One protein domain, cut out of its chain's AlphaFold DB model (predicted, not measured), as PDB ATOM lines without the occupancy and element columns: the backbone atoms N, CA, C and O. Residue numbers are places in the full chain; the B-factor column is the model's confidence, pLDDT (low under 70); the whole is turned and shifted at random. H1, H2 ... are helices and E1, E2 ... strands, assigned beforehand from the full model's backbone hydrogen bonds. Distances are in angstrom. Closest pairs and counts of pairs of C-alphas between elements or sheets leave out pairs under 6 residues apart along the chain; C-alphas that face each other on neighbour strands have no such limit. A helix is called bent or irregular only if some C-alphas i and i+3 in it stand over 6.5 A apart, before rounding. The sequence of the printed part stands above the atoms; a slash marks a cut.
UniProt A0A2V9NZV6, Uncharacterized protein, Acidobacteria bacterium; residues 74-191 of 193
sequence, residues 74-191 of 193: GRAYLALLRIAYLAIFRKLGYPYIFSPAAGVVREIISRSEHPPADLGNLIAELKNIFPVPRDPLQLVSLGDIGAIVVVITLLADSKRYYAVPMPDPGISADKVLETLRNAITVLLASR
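What this domain is: This is residues 74 to 191 of the 193 residues of an uncharacterized protein of Acidobacteria bacterium (UniProt A0A2V9NZV6). A strongly twisted four-stranded sheet lies between two long helices, H1 across one face and H5 over the other; H3 and H4 each touch both helices. The printed part has 118 residues, with five named helices and four named strands in the order H1 H2 H3 H4 E1 E2 E3 E4 H5, class mixed. The antiparallel sheet runs E1 E4 E3 E2. The whole is compact, with radius of gyration of the C-alphas 13.4 A and spans of 36 by 34 by 26 A.

Where its parts are: H1, residues 74 to 92, 26.6 A long, begins at C-alpha 74 (43.806, 31.106, 40.365). H2 is residues 94 to 97, H3 100 to 110, H4 117 to 122, E1 124 to 126 and E2 137 to 142. E3, residues 147 to 155, is 25.2 A long and E4, 159 to 167, 26.0 A. H5, residues 173 to 189, 25.3 A long, ends at C-alpha 189 (23.639, 34.072, 28.162). H4 and H5 are irregular: C-alphas 117 and 120 are 7.2 A apart, 174 and 177 7.4 A.

How they stand to each other: E2, E3 and E4 form a meander of two hairpins, each strand antiparallel to the one before; E1 beside E4 completes a Greek key. N 140 and O 149 are 2.8 A apart, N 150 and O 164 2.8 A, N 124 and O 163 3.0 A, within hydrogen-bond range. H1 is on the sheet at a height of 8.4 A, closest at C-alphas 84 and 150, 5.6 A. H5 is on it at 7.8 A, closest at C-alphas 165 and 180, 5.7 A. H3 touches H5 about perpendicular, at 79 degrees, C-alphas 101 and 173 being closest at 4.8 A. H4 touches H1 with C-alphas 77 and 120 closest, 6.3 A. H2 and H1 only just touch, only at the corner, with 3 pairs of C-alphas within 8 A. Every O i to N i+4 pair is within range in H1, 6 of 7 in H3, 11 of 13 in H5 and 0 of 2 in H4, where 2 of 3 O i to N i+3 pairs are; H2 is too short for such a pair.

The domain as a whole: The two C-alphas farthest apart, of Asp 157 and Ser 172, are 39.6 A apart. The printed part has no cut and no long link. pLDDT is under 70 at residues 74, 112 to 115, 117, 157 and 190 to 191.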
ATOM      1  N   GLY A  74      44.058  32.534  40.177       66.50
ATOM      2  CA  GLY A  74      43.806  31.106  40.365       66.50
ATOM      3  C   GLY A  74      43.570  30.688  41.822       66.50
ATOM      4  O   GLY A  74      42.752  29.806  42.063       66.50
ATOM      5  N   ARG A  75      44.209  31.330  42.812       72.81
ATOM      6  CA  ARG A  75      43.996  31.011  44.239       72.81
ATOM      7  C   ARG A  75      42.646  31.514  44.746       72.81
ATOM      8  O   ARG A  75      41.988  30.812  45.511       72.81
ATOM      9  N   ALA A  76      42.213  32.690  44.295       80.06
ATOM     10  CA  ALA A  76      40.896  33.227  44.630       80.06
ATOM     11  C   ALA A  76      39.777  32.372  44.011       80.06
ATOM     12  O   ALA A  76      38.831  31.996  44.704       80.06
ATOM     13  N   TYR A  77      39.930  31.974  42.746       84.69
ATOM     14  CA  TYR A  77      39.002  31.055  42.085       84.69
ATOM     15  C   TYR A  77      38.954  29.685  42.768       84.69
ATOM     16  O   TYR A  77      37.876  29.139  42.996       84.69
ATOM     17  N   LEU A  78      40.098  29.158  43.203       87.38
ATOM     18  CA  LEU A  78      40.137  27.919  43.974       87.38
ATOM     19  C   LEU A  78      39.406  28.045  45.319       87.38
ATOM     20  O   LEU A  78      38.716  27.116  45.740       87.38
ATOM     21  N   ALA A  79      39.535  29.186  45.999       88.69
ATOM     22  CA  ALA A  79      38.813  29.448  47.240       88.69
ATOM     23  C   ALA A  79      37.293  29.492  47.012       88.69
ATOM     24  O   ALA A  79      36.551  28.860  47.762       88.69
ATOM     25  N   LEU A  80      36.834  30.162  45.951       91.62
ATOM     26  CA  LEU A  80      35.423  30.176  45.549       91.62
ATOM     27  C   LEU A  80      34.903  28.761  45.253       91.62
ATOM     28  O   LEU A  80      33.848  28.382  45.763       91.62
ATOM     29  N   LEU A  81      35.675  27.948  44.524       92.94
ATOM     30  CA  LEU A  81      35.332  26.550  44.252       92.94
ATOM     31  C   LEU A  81      35.212  25.719  45.538       92.94
ATOM     32  O   LEU A  81      34.274  24.942  45.695       92.94
ATOM     33  N   ARG A  82      36.121  25.913  46.500       93.81
ATOM     34  CA  ARG A  82      36.060  25.255  47.817       93.81
ATOM     35  C   ARG A  82      34.821  25.662  48.604       93.81
ATOM     36  O   ARG A  82      34.182  24.806  49.213       93.81
ATOM     37  N   ILE A  83      34.478  26.950  48.597       94.31
ATOM     38  CA  ILE A  83      33.270  27.454  49.263       94.31
ATOM     39  C   ILE A  83      32.029  26.801  48.646       94.31
ATOM     40  O   ILE A  83      31.192  26.285  49.384       94.31
ATOM     41  N   ALA A  84      31.943  26.759  47.315       95.56
ATOM     42  CA  ALA A  84      30.834  26.134  46.603       95.56
ATOM     43  C   ALA A  84      30.719  24.634  46.907       95.56
ATOM     44  O   ALA A  84      29.646  24.154  47.273       95.56
ATOM     45  N   TYR A  85      31.840  23.911  46.862       95.88
ATOM     46  CA  TYR A  85      31.908  22.496  47.216       95.88
ATOM     47  C   TYR A  85      31.381  22.220  48.630       95.88
ATOM     48  O   TYR A  85      30.543  21.340  48.828       95.88
ATOM     49  N   LEU A  86      31.829  23.002  49.617       95.81
ATOM     50  CA  LEU A  86      31.375  22.866  51.001       95.81
ATOM     51  C   LEU A  86      29.901  23.259  51.169       95.81
ATOM     52  O   LEU A  86      29.200  22.645  51.973       95.81
ATOM     53  N   ALA A  87      29.414  24.244  50.412       95.06
ATOM     54  CA  ALA A  87      28.007  24.636  50.423       95.06
ATOM     55  C   ALA A  87      27.101  23.510  49.904       95.06
ATOM     56  O   ALA A  87      26.071  23.222  50.515       95.06
ATOM     57  N   ILE A  88      27.505  22.821  48.831       95.00
ATOM     58  CA  ILE A  88      26.764  21.656  48.332       95.00
ATOM     59  C   ILE A  88      26.864  20.483  49.294       95.00
ATOM     60  O   ILE A  88      25.841  19.873  49.596       95.00
ATOM     61  N   PHE A  89      28.050  20.202  49.837       95.25
ATOM     62  CA  PHE A  89      28.199  19.163  50.854       95.25
ATOM     63  C   PHE A  89      27.294  19.421  52.065       95.25
ATOM     64  O   PHE A  89      26.653  18.500  52.556       95.25
ATOM     65  N   ARG A  90      27.155  20.677  52.505       94.44
ATOM     66  CA  ARG A  90      26.220  21.035  53.579       94.44
ATOM     67  C   ARG A  90      24.760  20.720  53.228       94.44
ATOM     68  O   ARG A  90      24.002  20.376  54.127       94.44
ATOM     69  N   LYS A  91      24.359  20.854  51.958       93.06
ATOM     70  CA  LYS A  91      22.981  20.595  51.502       93.06
ATOM     71  C   LYS A  91      22.707  19.113  51.236       93.06
ATOM     72  O   LYS A  91      21.635  18.633  51.578       93.06
ATOM     73  N   LEU A  92      23.641  18.415  50.593       92.44
ATOM     74  CA  LEU A  92      23.448  17.057  50.071       92.44
ATOM     75  C   LEU A  92      24.152  15.970  50.894       92.44
ATOM     76  O   LEU A  92      23.845  14.794  50.734       92.44
ATOM     77  N   GLY A  93      25.090  16.337  51.767       93.31
ATOM     78  CA  GLY A  93      25.785  15.427  52.674       93.31
ATOM     79  C   GLY A  93      26.681  14.396  51.982       93.31
ATOM     80  O   GLY A  93      27.282  14.637  50.930       93.31
ATOM     81  N   TYR A  94      26.784  13.220  52.606       93.88
ATOM     82  CA  TYR A  94      27.605  12.101  52.136       93.88
ATOM     83  C   TYR A  94      27.269  11.582  50.725       93.88
ATOM     84  O   TYR A  94      28.204  11.251  49.996       93.88
ATOM     85  N   PRO A  95      26.004  11.552  50.267       92.50
ATOM     86  CA  PRO A  95      25.700  11.212  48.877       92.50
ATOM     87  C   PRO A  95      26.491  12.042  47.860       92.50
ATOM     88  O   PRO A  95      26.973  11.515  46.860       92.50
ATOM     89  N   TYR A  96      26.697  13.330  48.143       94.25
ATOM     90  CA  TYR A  96      27.513  14.176  47.284       94.25
ATOM     91  C   TYR A  96      28.998  13.855  47.413       94.25
ATOM     92  O   TYR A  96      29.670  13.694  46.397       94.25
ATOM     93  N   ILE A  97      29.522  13.708  48.637       93.38
ATOM     94  CA  ILE A  97      30.956  13.448  48.824       93.38
ATOM     95  C   ILE A  97      31.391  12.138  48.155       93.38
ATOM     96  O   ILE A  97      32.472  12.081  47.579       93.38
ATOM     97  N   PHE A  98      30.558  11.102  48.148       94.50
ATOM     98  CA  PHE A  98      30.911   9.830  47.516       94.50
ATOM     99  C   PHE A  98      30.576   9.762  46.024       94.50
ATOM    100  O   PHE A  98      30.917   8.778  45.374       94.50
ATOM    101  N   SER A  99      29.968  10.807  45.454       95.25
ATOM    102  CA  SER A  99      29.676  10.831  44.021       95.25
ATOM    103  C   SER A  99      30.962  10.917  43.178       95.25
ATOM    104  O   SER A  99      31.883  11.673  43.523       95.25
ATOM    105  N   PRO A 100      31.027  10.201  42.038       94.50
ATOM    106  CA  PRO A 100      32.113  10.353  41.070       94.50
ATOM    107  C   PRO A 100      32.249  11.799  40.573       94.50
ATOM    108  O   PRO A 100      33.361  12.304  40.427       94.50
ATOM    109  N   ALA A 101      31.116  12.490  40.410       94.44
ATOM    110  CA  ALA A 101      31.057  13.887  40.010       94.44
ATOM    111  C   ALA A 101      31.819  14.820  40.965       94.44
ATOM    112  O   ALA A 101      32.668  15.613  40.548       94.44
ATOM    113  N   ALA A 102      31.563  14.699  42.272       94.50
ATOM    114  CA  ALA A 102      32.278  15.464  43.288       94.50
ATOM    115  C   ALA A 102      33.764  15.074  43.378       94.50
ATOM    116  O   ALA A 102      34.582  15.898  43.789       94.50
ATOM    117  N   GLY A 103      34.122  13.846  42.985       94.38
ATOM    118  CA  GLY A 103      35.506  13.382  42.878       94.38
ATOM    119  C   GLY A 103      36.348  14.243  41.936       94.38
ATOM    120  O   GLY A 103      37.427  14.685  42.327       94.38
ATOM    121  N   VAL A 104      35.811  14.579  40.761       93.69
ATOM    122  CA  VAL A 104      36.478  15.466  39.788       93.69
ATOM    123  C   VAL A 104      36.726  16.850  40.388       93.69
ATOM    124  O   VAL A 104      37.823  17.396  40.299       93.69
ATOM    125  N   VAL A 105      35.728  17.411  41.076       93.19
ATOM    126  CA  VAL A 105      35.875  18.725  41.720       93.19
ATOM    127  C   VAL A 105      36.908  18.686  42.847       93.19
ATOM    128  O   VAL A 105      37.709  19.614  42.982       93.19
ATOM    129  N   ARG A 106      36.946  17.606  43.639       93.12
ATOM    130  CA  ARG A 106      37.976  17.421  44.671       93.12
ATOM    131  C   ARG A 106      39.380  17.370  44.086       93.12
ATOM    132  O   ARG A 106      40.278  17.964  44.674       93.12
ATOM    133  N   GLU A 107      39.558  16.709  42.947       91.75
ATOM    134  CA  GLU A 107      40.854  16.639  42.271       91.75
ATOM    135  C   GLU A 107      41.339  18.026  41.821       91.75
ATOM    136  O   GLU A 107      42.512  18.372  41.977       91.75
ATOM    137  N   ILE A 108      40.432  18.874  41.330       88.44
ATOM    138  CA  ILE A 108      40.751  20.274  41.008       88.44
ATOM    139  C   ILE A 108      41.149  21.027  42.286       88.44
ATOM    140  O   ILE A 108      42.165  21.723  42.316       88.44
ATOM    141  N   ILE A 109      40.378  20.853  43.364       89.56
ATOM    142  CA  ILE A 109      40.614  21.495  44.665       89.56
ATOM    143  C   ILE A 109      41.963  21.087  45.288       89.56
ATOM    144  O   ILE A 109      42.579  21.911  45.983       89.56
ATOM    145  N   SER A 110      42.424  19.851  45.056       86.19
ATOM    146  CA  SER A 110      43.687  19.335  45.597       86.19
ATOM    147  C   SER A 110      44.931  19.915  44.922       86.19
ATOM    148  O   SER A 110      46.005  19.876  45.514       86.19
ATOM    149  N   ARG A 111      44.814  20.529  43.736       78.56
ATOM    150  CA  ARG A 111      45.937  21.164  43.011       78.56
ATOM    151  C   ARG A 111      46.260  22.570  43.545       78.56
ATOM    152  O   ARG A 111      46.457  23.514  42.787       78.56
ATOM    153  N   SER A 112      46.282  22.738  44.866       66.19
ATOM    154  CA  SER A 112      46.203  24.051  45.517       66.19
ATOM    155  C   SER A 112      47.369  25.002  45.275       66.19
ATOM    156  O   SER A 112      47.190  26.218  45.331       66.19
ATOM    157  N   GLU A 113      48.553  24.458  45.022       63.25
ATOM    158  CA  GLU A 113      49.759  25.249  44.766       63.25
ATOM    159  C   GLU A 113      49.843  25.723  43.311       63.25
ATOM    160  O   GLU A 113      50.390  26.791  43.045       63.25
ATOM    161  N   HIS A 114      49.222  24.972  42.398       69.31
ATOM    162  CA  HIS A 114      49.247  25.188  40.954       69.31
ATOM    163  C   HIS A 114      47.825  25.034  40.391       69.31
ATOM    164  O   HIS A 114      47.524  24.030  39.736       69.31
ATOM    165  N   PRO A 115      46.915  25.985  40.689       67.62
ATOM    166  CA  PRO A 115      45.551  25.919  40.185       67.62
ATOM    167  C   PRO A 115      45.568  25.885  38.648       67.62
ATOM    168  O   PRO A 115      46.393  26.573  38.041       67.62
ATOM    169  N   PRO A 116      44.668  25.119  38.004       71.94
ATOM    170  CA  PRO A 116      44.573  25.103  36.549       71.94
ATOM    171  C   PRO A 116      44.386  26.521  35.999       71.94
ATOM    172  O   PRO A 116      43.572  27.280  36.529       71.94
ATOM    173  N   ALA A 117      45.110  26.867  34.931       69.25
ATOM    174  CA  ALA A 117      45.015  28.188  34.302       69.25
ATOM    175  C   ALA A 117      43.568  28.524  33.897       69.25
ATOM    176  O   ALA A 117      43.100  29.644  34.099       69.25
ATOM    177  N   ASP A 118      42.828  27.511  33.446       73.31
ATOM    178  CA  ASP A 118      41.455  27.640  32.953       73.31
ATOM    179  C   ASP A 118      40.393  27.615  34.061       73.31
ATOM    180  O   ASP A 118      39.198  27.607  33.769       73.31
ATOM    181  N   LEU A 119      40.785  27.597  35.342       78.75
ATOM    182  CA  LEU A 119      39.831  27.560  36.454       78.75
ATOM    183  C   LEU A 119      38.899  28.781  36.453       78.75
ATOM    184  O   LEU A 119      37.733  28.667  36.823       78.75
ATOM    185  N   GLY A 120      39.391  29.931  35.980       75.50
ATOM    186  CA  GLY A 120      38.576  31.133  35.793       75.50
ATOM    187  C   GLY A 120      37.411  30.935  34.816       75.50
ATOM    188  O   GLY A 120      36.400  31.606  34.950       75.50
ATOM    189  N   ASN A 121      37.494  29.969  33.894       82.19
ATOM    190  CA  ASN A 121      36.417  29.671  32.942       82.19
ATOM    191  C   ASN A 121      35.272  28.868  33.576       82.19
ATOM    192  O   ASN A 121      34.217  28.710  32.965       82.19
ATOM    193  N   LEU A 122      35.476  28.340  34.786       85.81
ATOM    194  CA  LEU A 122      34.473  27.595  35.546       85.81
ATOM    195  C   LEU A 122      33.788  28.459  36.609       85.81
ATOM    196  O   LEU A 122      33.001  27.941  37.391       85.81
ATOM    197  N   ILE A 123      34.102  29.755  36.682       88.88
ATOM    198  CA  ILE A 123      33.564  30.675  37.685       88.88
ATOM    199  C   ILE A 123      33.168  31.971  36.993       88.88
ATOM    200  O   ILE A 123      33.964  32.573  36.280       88.88
ATOM    201  N   ALA A 124      31.949  32.441  37.239       86.88
ATOM    202  CA  ALA A 124      31.471  33.701  36.684       86.88
ATOM    203  C   ALA A 124      31.322  34.757  37.779       86.88
ATOM    204  O   ALA A 124      30.673  34.524  38.796       86.88
ATOM    205  N   GLU A 125      31.860  35.953  37.554       86.75
ATOM    206  CA  GLU A 125      31.458  37.132  38.323       86.75
ATOM    207  C   GLU A 125      30.122  37.655  37.779       86.75
ATOM    208  O   GLU A 125      29.969  37.891  36.574       86.75
ATOM    209  N   LEU A 126      29.144  37.825  38.666       83.62
ATOM    210  CA  LEU A 126      27.815  38.325  38.342       83.62
ATOM    211  C   LEU A 126      27.763  39.830  38.616       83.62
ATOM    212  O   LEU A 126      27.864  40.281  39.759       83.62
ATOM    213  N   LYS A 127      27.583  40.607  37.548       81.56
ATOM    214  CA  LYS A 127      27.354  42.056  37.600       81.56
ATOM    215  C   LYS A 127      25.870  42.328  37.376       81.56
ATOM    216  O   LYS A 127      25.234  41.581  36.642       81.56
ATOM    217  N   ASN A 128      25.337  43.377  38.005       74.00
ATOM    218  CA  ASN A 128      23.932  43.793  37.873       74.00
ATOM    219  C   ASN A 128      22.922  42.656  38.135       74.00
ATOM    220  O   ASN A 128      21.933  42.508  37.427       74.00
ATOM    221  N   ILE A 129      23.196  41.819  39.141       77.12
ATOM    222  CA  ILE A 129      22.363  40.652  39.445       77.12
ATOM    223  C   ILE A 129      20.956  41.055  39.907       77.12
ATOM    224  O   ILE A 129      20.796  41.867  40.820       77.12
ATOM    225  N   PHE A 130      19.942  40.424  39.315       70.56
ATOM    226  CA  PHE A 130      18.550  40.523  39.740       70.56
ATOM    227  C   PHE A 130      17.883  39.133  39.713       70.56
ATOM    228  O   PHE A 130      18.017  38.426  38.715       70.56
ATOM    229  N   PRO A 131      17.156  38.724  40.769       79.06
ATOM    230  CA  PRO A 131      17.054  39.399  42.061       79.06
ATOM    231  C   PRO A 131      18.385  39.353  42.823       79.06
ATOM    232  O   PRO A 131      19.187  38.431  42.671       79.06
ATOM    233  N   VAL A 132      18.620  40.353  43.672       83.69
ATOM    234  CA  VAL A 132      19.813  40.385  44.525       83.69
ATOM    235  C   VAL A 132      19.751  39.233  45.542       83.69
ATOM    236  O   VAL A 132      18.731  39.098  46.226       83.69
ATOM    237  N   PRO A 133      20.821  38.427  45.693       84.88
ATOM    238  CA  PRO A 133      20.875  37.359  46.684       84.88
ATOM    239  C   PRO A 133      20.631  37.889  48.097       84.88
ATOM    240  O   PRO A 133      21.251  38.872  48.524       84.88
ATOM    241  N   ARG A 134      19.721  37.224  48.815       84.62
ATOM    242  CA  ARG A 134      19.369  37.562  50.205       84.62
ATOM    243  C   ARG A 134      20.382  36.999  51.196       84.62
ATOM    244  O   ARG A 134      20.729  37.675  52.159       84.62
ATOM    245  N   ASP A 135      20.888  35.803  50.911       87.62
ATOM    246  CA  ASP A 135      21.843  35.092  51.751       87.62
ATOM    247  C   ASP A 135      23.266  35.151  51.173       87.62
ATOM    248  O   ASP A 135      23.442  35.234  49.952       87.62
ATOM    249  N   PRO A 136      24.314  35.053  52.018       87.81
ATOM    250  CA  PRO A 136      25.697  35.014  51.546       87.81
ATOM    251  C   PRO A 136      25.999  33.848  50.599       87.81
ATOM    252  O   PRO A 136      26.902  33.943  49.771       87.81
ATOM    253  N   LEU A 137      25.251  32.751  50.733       91.62
ATOM    254  CA  LEU A 137      25.337  31.565  49.892       91.62
ATOM    255  C   LEU A 137      23.926  31.167  49.467       91.62
ATOM    256  O   LEU A 137      23.103  30.826  50.315       91.62
ATOM    257  N   GLN A 138      23.669  31.162  48.165       92.25
ATOM    258  CA  GLN A 138      22.394  30.748  47.589       92.25
ATOM    259  C   GLN A 138      22.631  29.649  46.555       92.25
ATOM    260  O   GLN A 138      23.542  29.746  45.739       92.25
ATOM    261  N   LEU A 139      21.830  28.583  46.599       92.25
ATOM    262  CA  LEU A 139      21.952  27.451  45.682       92.25
ATOM    263  C   LEU A 139      20.788  27.472  44.693       92.25
ATOM    264  O   LEU A 139      19.630  27.452  45.107       92.25
ATOM    265  N   VAL A 140      21.105  27.466  43.403       89.88
ATOM    266  CA  VAL A 140      20.148  27.460  42.293       89.88
ATOM    267  C   VAL A 140      20.392  26.205  41.466       89.88
ATOM    268  O   VAL A 140      21.504  25.981  41.006       89.88
ATOM    269  N   SER A 141      19.383  25.352  41.306       89.38
ATOM    270  CA  SER A 141      19.511  24.150  40.474       89.38
ATOM    271  C   SER A 141      19.232  24.494  39.013       89.38
ATOM    272  O   SER A 141      18.240  25.154  38.711       89.38
ATOM    273  N   LEU A 142      20.112  24.039  38.125       87.06
ATOM    274  CA  LEU A 142      19.943  24.021  36.675       87.06
ATOM    275  C   LEU A 142      19.660  22.571  36.259       87.06
ATOM    276  O   LEU A 142      20.528  21.894  35.705       87.06
ATOM    277  N   GLY A 143      18.460  22.087  36.593       78.19
ATOM    278  CA  GLY A 143      18.076  20.674  36.463       78.19
ATOM    279  C   GLY A 143      18.263  20.093  35.059       78.19
ATOM    280  O   GLY A 143      18.715  18.960  34.932       78.19
ATOM    281  N   ASP A 144      18.029  20.886  34.011       82.19
ATOM    282  CA  ASP A 144      18.162  20.439  32.615       82.19
ATOM    283  C   ASP A 144      19.619  20.190  32.190       82.19
ATOM    284  O   ASP A 144      19.885  19.457  31.240       82.19
ATOM    285  N   ILE A 145      20.577  20.797  32.897       86.31
ATOM    286  CA  ILE A 145      22.016  20.716  32.602       86.31
ATOM    287  C   ILE A 145      22.716  19.774  33.598       86.31
ATOM    288  O   ILE A 145      23.853  19.362  33.371       86.31
ATOM    289  N   GLY A 146      22.042  19.405  34.693       90.81
ATOM    290  CA  GLY A 146      22.607  18.584  35.763       90.81
ATOM    291  C   GLY A 146      23.685  19.313  36.566       90.81
ATOM    292  O   GLY A 146      24.722  18.737  36.913       90.81
ATOM    293  N   ALA A 147      23.476  20.606  36.812       93.25
ATOM    294  CA  ALA A 147      24.376  21.428  37.606       93.25
ATOM    295  C   ALA A 147      23.615  22.202  38.687       93.25
ATOM    296  O   ALA A 147      22.504  22.685  38.486       93.25
ATOM    297  N   ILE A 148      24.263  22.411  39.827       94.31
ATOM    298  CA  ILE A 148      23.815  23.318  40.880       94.31
ATOM    299  C   ILE A 148      24.762  24.508  40.906       94.31
ATOM    300  O   ILE A 148      25.962  24.368  41.123       94.31
ATOM    301  N   VAL A 149      24.218  25.703  40.733       93.88
ATOM    302  CA  VAL A 149      24.954  26.958  40.826       93.88
ATOM    303  C   VAL A 149      24.936  27.441  42.262       93.88
ATOM    304  O   VAL A 149      23.876  27.683  42.843       93.88
ATOM    305  N   VAL A 150      26.120  27.614  42.833       94.69
ATOM    306  CA  VAL A 150      26.296  28.290  44.113       94.69
ATOM    307  C   VAL A 150      26.599  29.755  43.833       94.69
ATOM    308  O   VAL A 150      27.658  30.093  43.307       94.69
ATOM    309  N   VAL A 151      25.661  30.627  44.188       93.44
ATOM    310  CA  VAL A 151      25.845  32.076  44.179       93.44
ATOM    311  C   VAL A 151      26.445  32.486  45.519       93.44
ATOM    312  O   VAL A 151      25.836  32.307  46.574       93.44
ATOM    313  N   ILE A 152      27.661  33.017  45.470       93.94
ATOM    314  CA  ILE A 152      28.457  33.443  46.615       93.94
ATOM    315  C   ILE A 152      28.486  34.966  46.632       93.94
ATOM    316  O   ILE A 152      28.966  35.601  45.692       93.94
ATOM    317  N   THR A 153      28.017  35.551  47.724       90.88
ATOM    318  CA  THR A 153      28.180  36.975  48.004       90.88
ATOM    319  C   THR A 153      29.455  37.176  48.813       90.88
ATOM    320  O   THR A 153      29.541  36.740  49.961       90.88
ATOM    321  N   LEU A 154      30.433  37.871  48.238       85.06
ATOM    322  CA  LEU A 154      31.617  38.324  48.958       85.06
ATOM    323  C   LEU A 154      31.421  39.765  49.428       85.06
ATOM    324  O   LEU A 154      31.160  40.669  48.631       85.06
ATOM    325  N   LEU A 155      31.555  39.955  50.739       79.81
ATOM    326  CA  LEU A 155      31.567  41.256  51.393       79.81
ATOM    327  C   LEU A 155      33.026  41.641  51.653       79.81
ATOM    328  O   LEU A 155      33.647  41.139  52.586       79.81
ATOM    329  N   ALA A 156      33.568  42.485  50.781       70.62
ATOM    330  CA  ALA A 156      34.815  43.213  51.005       70.62
ATOM    331  C   ALA A 156      34.474  44.716  51.051       70.62
ATOM    332  O   ALA A 156      33.418  45.078  51.567       70.62
ATOM    333  N   ASP A 157      35.289  45.583  50.448       58.38
ATOM    334  CA  ASP A 157      34.973  47.018  50.310       58.38
ATOM    335  C   ASP A 157      33.790  47.275  49.360       58.38
ATOM    336  O   ASP A 157      33.090  48.278  49.447       58.38
ATOM    337  N   SER A 158      33.553  46.335  48.441       72.75
ATOM    338  CA  SER A 158      32.385  46.294  47.563       72.75
ATOM    339  C   SER A 158      31.733  44.919  47.649       72.75
ATOM    340  O   SER A 158      32.411  43.899  47.808       72.75
ATOM    341  N   LYS A 159      30.402  44.888  47.541       79.69
ATOM    342  CA  LYS A 159      29.641  43.639  47.484       79.69
ATOM    343  C   LYS A 159      29.790  43.042  46.086       79.69
ATOM    344  O   LYS A 159      29.379  43.658  45.106       79.69
ATOM    345  N   ARG A 160      30.388  41.854  46.002       84.06
ATOM    346  CA  ARG A 160      30.584  41.119  44.744       84.06
ATOM    347  C   ARG A 160      29.832  39.803  44.778       84.06
ATOM    348  O   ARG A 160      29.716  39.182  45.833       84.06
ATOM    349  N   TYR A 161      29.354  39.376  43.619       88.19
ATOM    350  CA  TYR A 161      28.600  38.139  43.469       88.19
ATOM    351  C   TYR A 161      29.339  37.219  42.506       88.19
ATOM    352  O   TYR A 161      29.698  37.630  41.405       88.19
ATOM    353  N   TYR A 162      29.552  35.978  42.916       91.00
ATOM    354  CA  TYR A 162      30.190  34.952  42.102       91.00
ATOM    355  C   TYR A 162      29.239  33.776  41.933       91.00
ATOM    356  O   TYR A 162      28.657  33.316  42.908       91.00
ATOM    357  N   ALA A 163      29.090  33.280  40.711       92.38
ATOM    358  CA  ALA A 163      28.452  32.007  40.425       92.38
ATOM    359  C   ALA A 163      29.520  30.939  40.226       92.38
ATOM    360  O   ALA A 163      30.395  31.064  39.367       92.38
ATOM    361  N   VAL A 164      29.397  29.867  40.999       95.19
ATOM    362  CA  VAL A 164      30.217  28.669  40.864       95.19
ATOM    363  C   VAL A 164      29.281  27.490  40.594       95.19
ATOM    364  O   VAL A 164      28.580  27.054  41.512       95.19
ATOM    365  N   PRO A 165      29.204  26.987  39.353       95.06
ATOM    366  CA  PRO A 165      28.490  25.763  39.056       95.06
ATOM    367  C   PRO A 165      29.237  24.575  39.654       95.06
ATOM    368  O   PRO A 165      30.465  24.504  39.670       95.06
ATOM    369  N   MET A 166      28.459  23.623  40.130       95.94
ATOM    370  CA  MET A 166      28.905  22.373  40.710       95.94
ATOM    371  C   MET A 166      28.068  21.255  40.088       95.94
ATOM    372  O   MET A 166      26.891  21.476  39.806       95.94
ATOM    373  N   PRO A 167      28.634  20.063  39.859       95.50
ATOM    374  CA  PRO A 167      27.891  19.010  39.190       95.50
ATOM    375  C   PRO A 167      26.836  18.429  40.130       95.50
ATOM    376  O   PRO A 167      27.073  18.328  41.339       95.50
ATOM    377  N   ASP A 168      25.701  18.007  39.581       93.25
ATOM    378  CA  ASP A 168      24.777  17.159  40.324       93.25
ATOM    379  C   ASP A 168      25.412  15.785  40.619       93.25
ATOM    380  O   ASP A 168      26.208  15.284  39.819       93.25
ATOM    381  N   PRO A 169      25.060  15.127  41.745       92.06
ATOM    382  CA  PRO A 169      25.652  13.839  42.124       92.06
ATOM    383  C   PRO A 169      25.454  12.727  41.083       92.06
ATOM    384  O   PRO A 169      26.230  11.777  41.058       92.06
ATOM    385  N   GLY A 170      24.402  12.827  40.262       89.75
ATOM    386  CA  GLY A 170      24.054  11.842  39.235       89.75
ATOM    387  C   GLY A 170      24.854  11.959  37.935       89.75
ATOM    388  O   GLY A 170      24.694  11.119  37.055       89.75
ATOM    389  N   ILE A 171      25.700  12.982  37.793       94.00
ATOM    390  CA  ILE A 171      26.517  13.179  36.593       94.00
ATOM    391  C   ILE A 171      27.711  12.221  36.595       94.00
ATOM    392  O   ILE A 171      28.369  12.002  37.614       94.00
ATOM    393  N   SER A 172      28.007  11.639  35.434       92.94
ATOM    394  CA  SER A 172      29.187  10.798  35.254       92.94
ATOM    395  C   SER A 172      30.467  11.647  35.264       92.94
ATOM    396  O   SER A 172      30.477  12.791  34.809       92.94
ATOM    397  N   ALA A 173      31.559  11.107  35.811       91.88
ATOM    398  CA  ALA A 173      32.796  11.861  36.042       91.88
ATOM    399  C   ALA A 173      33.387  12.478  34.757       91.88
ATOM    400  O   ALA A 173      33.871  13.606  34.778       91.88
ATOM    401  N   ASP A 174      33.291  11.771  33.634       93.06
ATOM    402  CA  ASP A 174      33.741  12.205  32.308       93.06
ATOM    403  C   ASP A 174      32.981  13.434  31.781       93.06
ATOM    404  O   ASP A 174      33.555  14.245  31.055       93.06
ATOM    405  N   LYS A 175      31.724  13.627  32.199       93.38
ATOM    406  CA  LYS A 175      30.866  14.732  31.743       93.38
ATOM    407  C   LYS A 175      30.930  15.974  32.622       93.38
ATOM    408  O   LYS A 175      30.458  17.031  32.216       93.38
ATOM    409  N   VAL A 176      31.538  15.889  33.808       93.19
ATOM    410  CA  VAL A 176      31.539  16.981  34.796       93.19
ATOM    411  C   VAL A 176      32.041  18.292  34.198       93.19
ATOM    412  O   VAL A 176      31.355  19.305  34.287       93.19
ATOM    413  N   LEU A 177      33.226  18.301  33.585       91.50
ATOM    414  CA  LEU A 177      33.822  19.546  33.088       91.50
ATOM    415  C   LEU A 177      32.995  20.182  31.966       91.50
ATOM    416  O   LEU A 177      32.889  21.406  31.908       91.50
ATOM    417  N   GLU A 178      32.406  19.364  31.099       92.25
ATOM    418  CA  GLU A 178      31.514  19.824  30.037       92.25
ATOM    419  C   GLU A 178      30.232  20.428  30.624       92.25
ATOM    420  O   GLU A 178      29.902  21.577  30.329       92.25
ATOM    421  N   THR A 179      29.574  19.711  31.538       92.69
ATOM    422  CA  THR A 179      28.386  20.178  32.265       92.69
ATOM    423  C   THR A 179      28.629  21.521  32.957       92.69
ATOM    424  O   THR A 179      27.817  22.440  32.837       92.69
ATOM    425  N   LEU A 180      29.765  21.676  33.644       92.81
ATOM    426  CA  LEU A 180      30.106  22.920  34.339       92.81
ATOM    427  C   LEU A 180      30.336  24.091  33.376       92.81
ATOM    428  O   LEU A 180      29.880  25.201  33.648       92.81
ATOM    429  N   ARG A 181      31.004  23.852  32.243       91.19
ATOM    430  CA  ARG A 181      31.199  24.873  31.200       91.19
ATOM    431  C   ARG A 181      29.869  25.296  30.586       91.19
ATOM    432  O   ARG A 181      29.615  26.491  30.464       91.19
ATOM    433  N   ASN A 182      28.998  24.337  30.279       91.00
ATOM    434  CA  ASN A 182      27.665  24.613  29.742       91.00
ATOM    435  C   ASN A 182      26.825  25.433  30.729       91.00
ATOM    436  O   ASN A 182      26.177  26.399  30.329       91.00
ATOM    437  N   ALA A 183      26.903  25.122  32.027       91.25
ATOM    438  CA  ALA A 183      26.239  25.900  33.068       91.25
ATOM    439  C   ALA A 183      26.730  27.361  33.112       91.25
ATOM    440  O   ALA A 183      25.907  28.271  33.202       91.25
ATOM    441  N   ILE A 184      28.044  27.610  32.994       89.12
ATOM    442  CA  ILE A 184      28.579  28.979  32.879       89.12
ATOM    443  C   ILE A 184      28.028  29.681  31.638       89.12
ATOM    444  O   ILE A 184      27.552  30.809  31.748       89.12
ATOM    445  N   THR A 185      28.052  29.028  30.476       87.69
ATOM    446  CA  THR A 185      27.540  29.613  29.230       87.69
ATOM    447  C   THR A 185      26.079  30.028  29.372       87.69
ATOM    448  O   THR A 185      25.726  31.149  29.015       87.69
ATOM    449  N   VAL A 186      25.241  29.177  29.967       86.88
ATOM    450  CA  VAL A 186      23.824  29.485  30.204       86.88
ATOM    451  C   VAL A 186      23.655  30.643  31.187       86.88
ATOM    452  O   VAL A 186      22.858  31.546  30.932       86.88
ATOM    453  N   LEU A 187      24.439  30.689  32.267       84.00
ATOM    454  CA  LEU A 187      24.415  31.804  33.222       84.00
ATOM    455  C   LEU A 187      24.826  33.141  32.592       84.00
ATOM    456  O   LEU A 187      24.278  34.184  32.947       84.00
ATOM    457  N   LEU A 188      25.797  33.125  31.679       80.94
ATOM    458  CA  LEU A 188      26.258  34.323  30.977       80.94
ATOM    459  C   LEU A 188      25.283  34.758  29.876       80.94
ATOM    460  O   LEU A 188      25.096  35.958  29.692       80.94
ATOM    461  N   ALA A 189      24.647  33.807  29.188       78.69
ATOM    462  CA  ALA A 189      23.639  34.072  28.162       78.69
ATOM    463  C   ALA A 189      22.316  34.591  28.747       78.69
ATOM    464  O   ALA A 189      21.625  35.375  28.108       78.69
ATOM    465  N   SER A 190      21.982  34.206  29.982       66.44
ATOM    466  CA  SER A 190      20.746  34.613  30.670       66.44
ATOM    467  C   SER A 190      20.795  36.035  31.255       66.44
ATOM    468  O   SER A 190      19.957  36.393  32.083       66.44
ATOM    469  N   ARG A 191      21.788  36.853  30.880       59.84
ATOM    470  CA  ARG A 191      21.921  38.232  31.364       59.84
ATOM    471  C   ARG A 191      20.929  39.145  30.632       59.84
ATOM    472  O   ARG A 191      21.004  39.224  29.407       59.84
TER     473      ARG A 191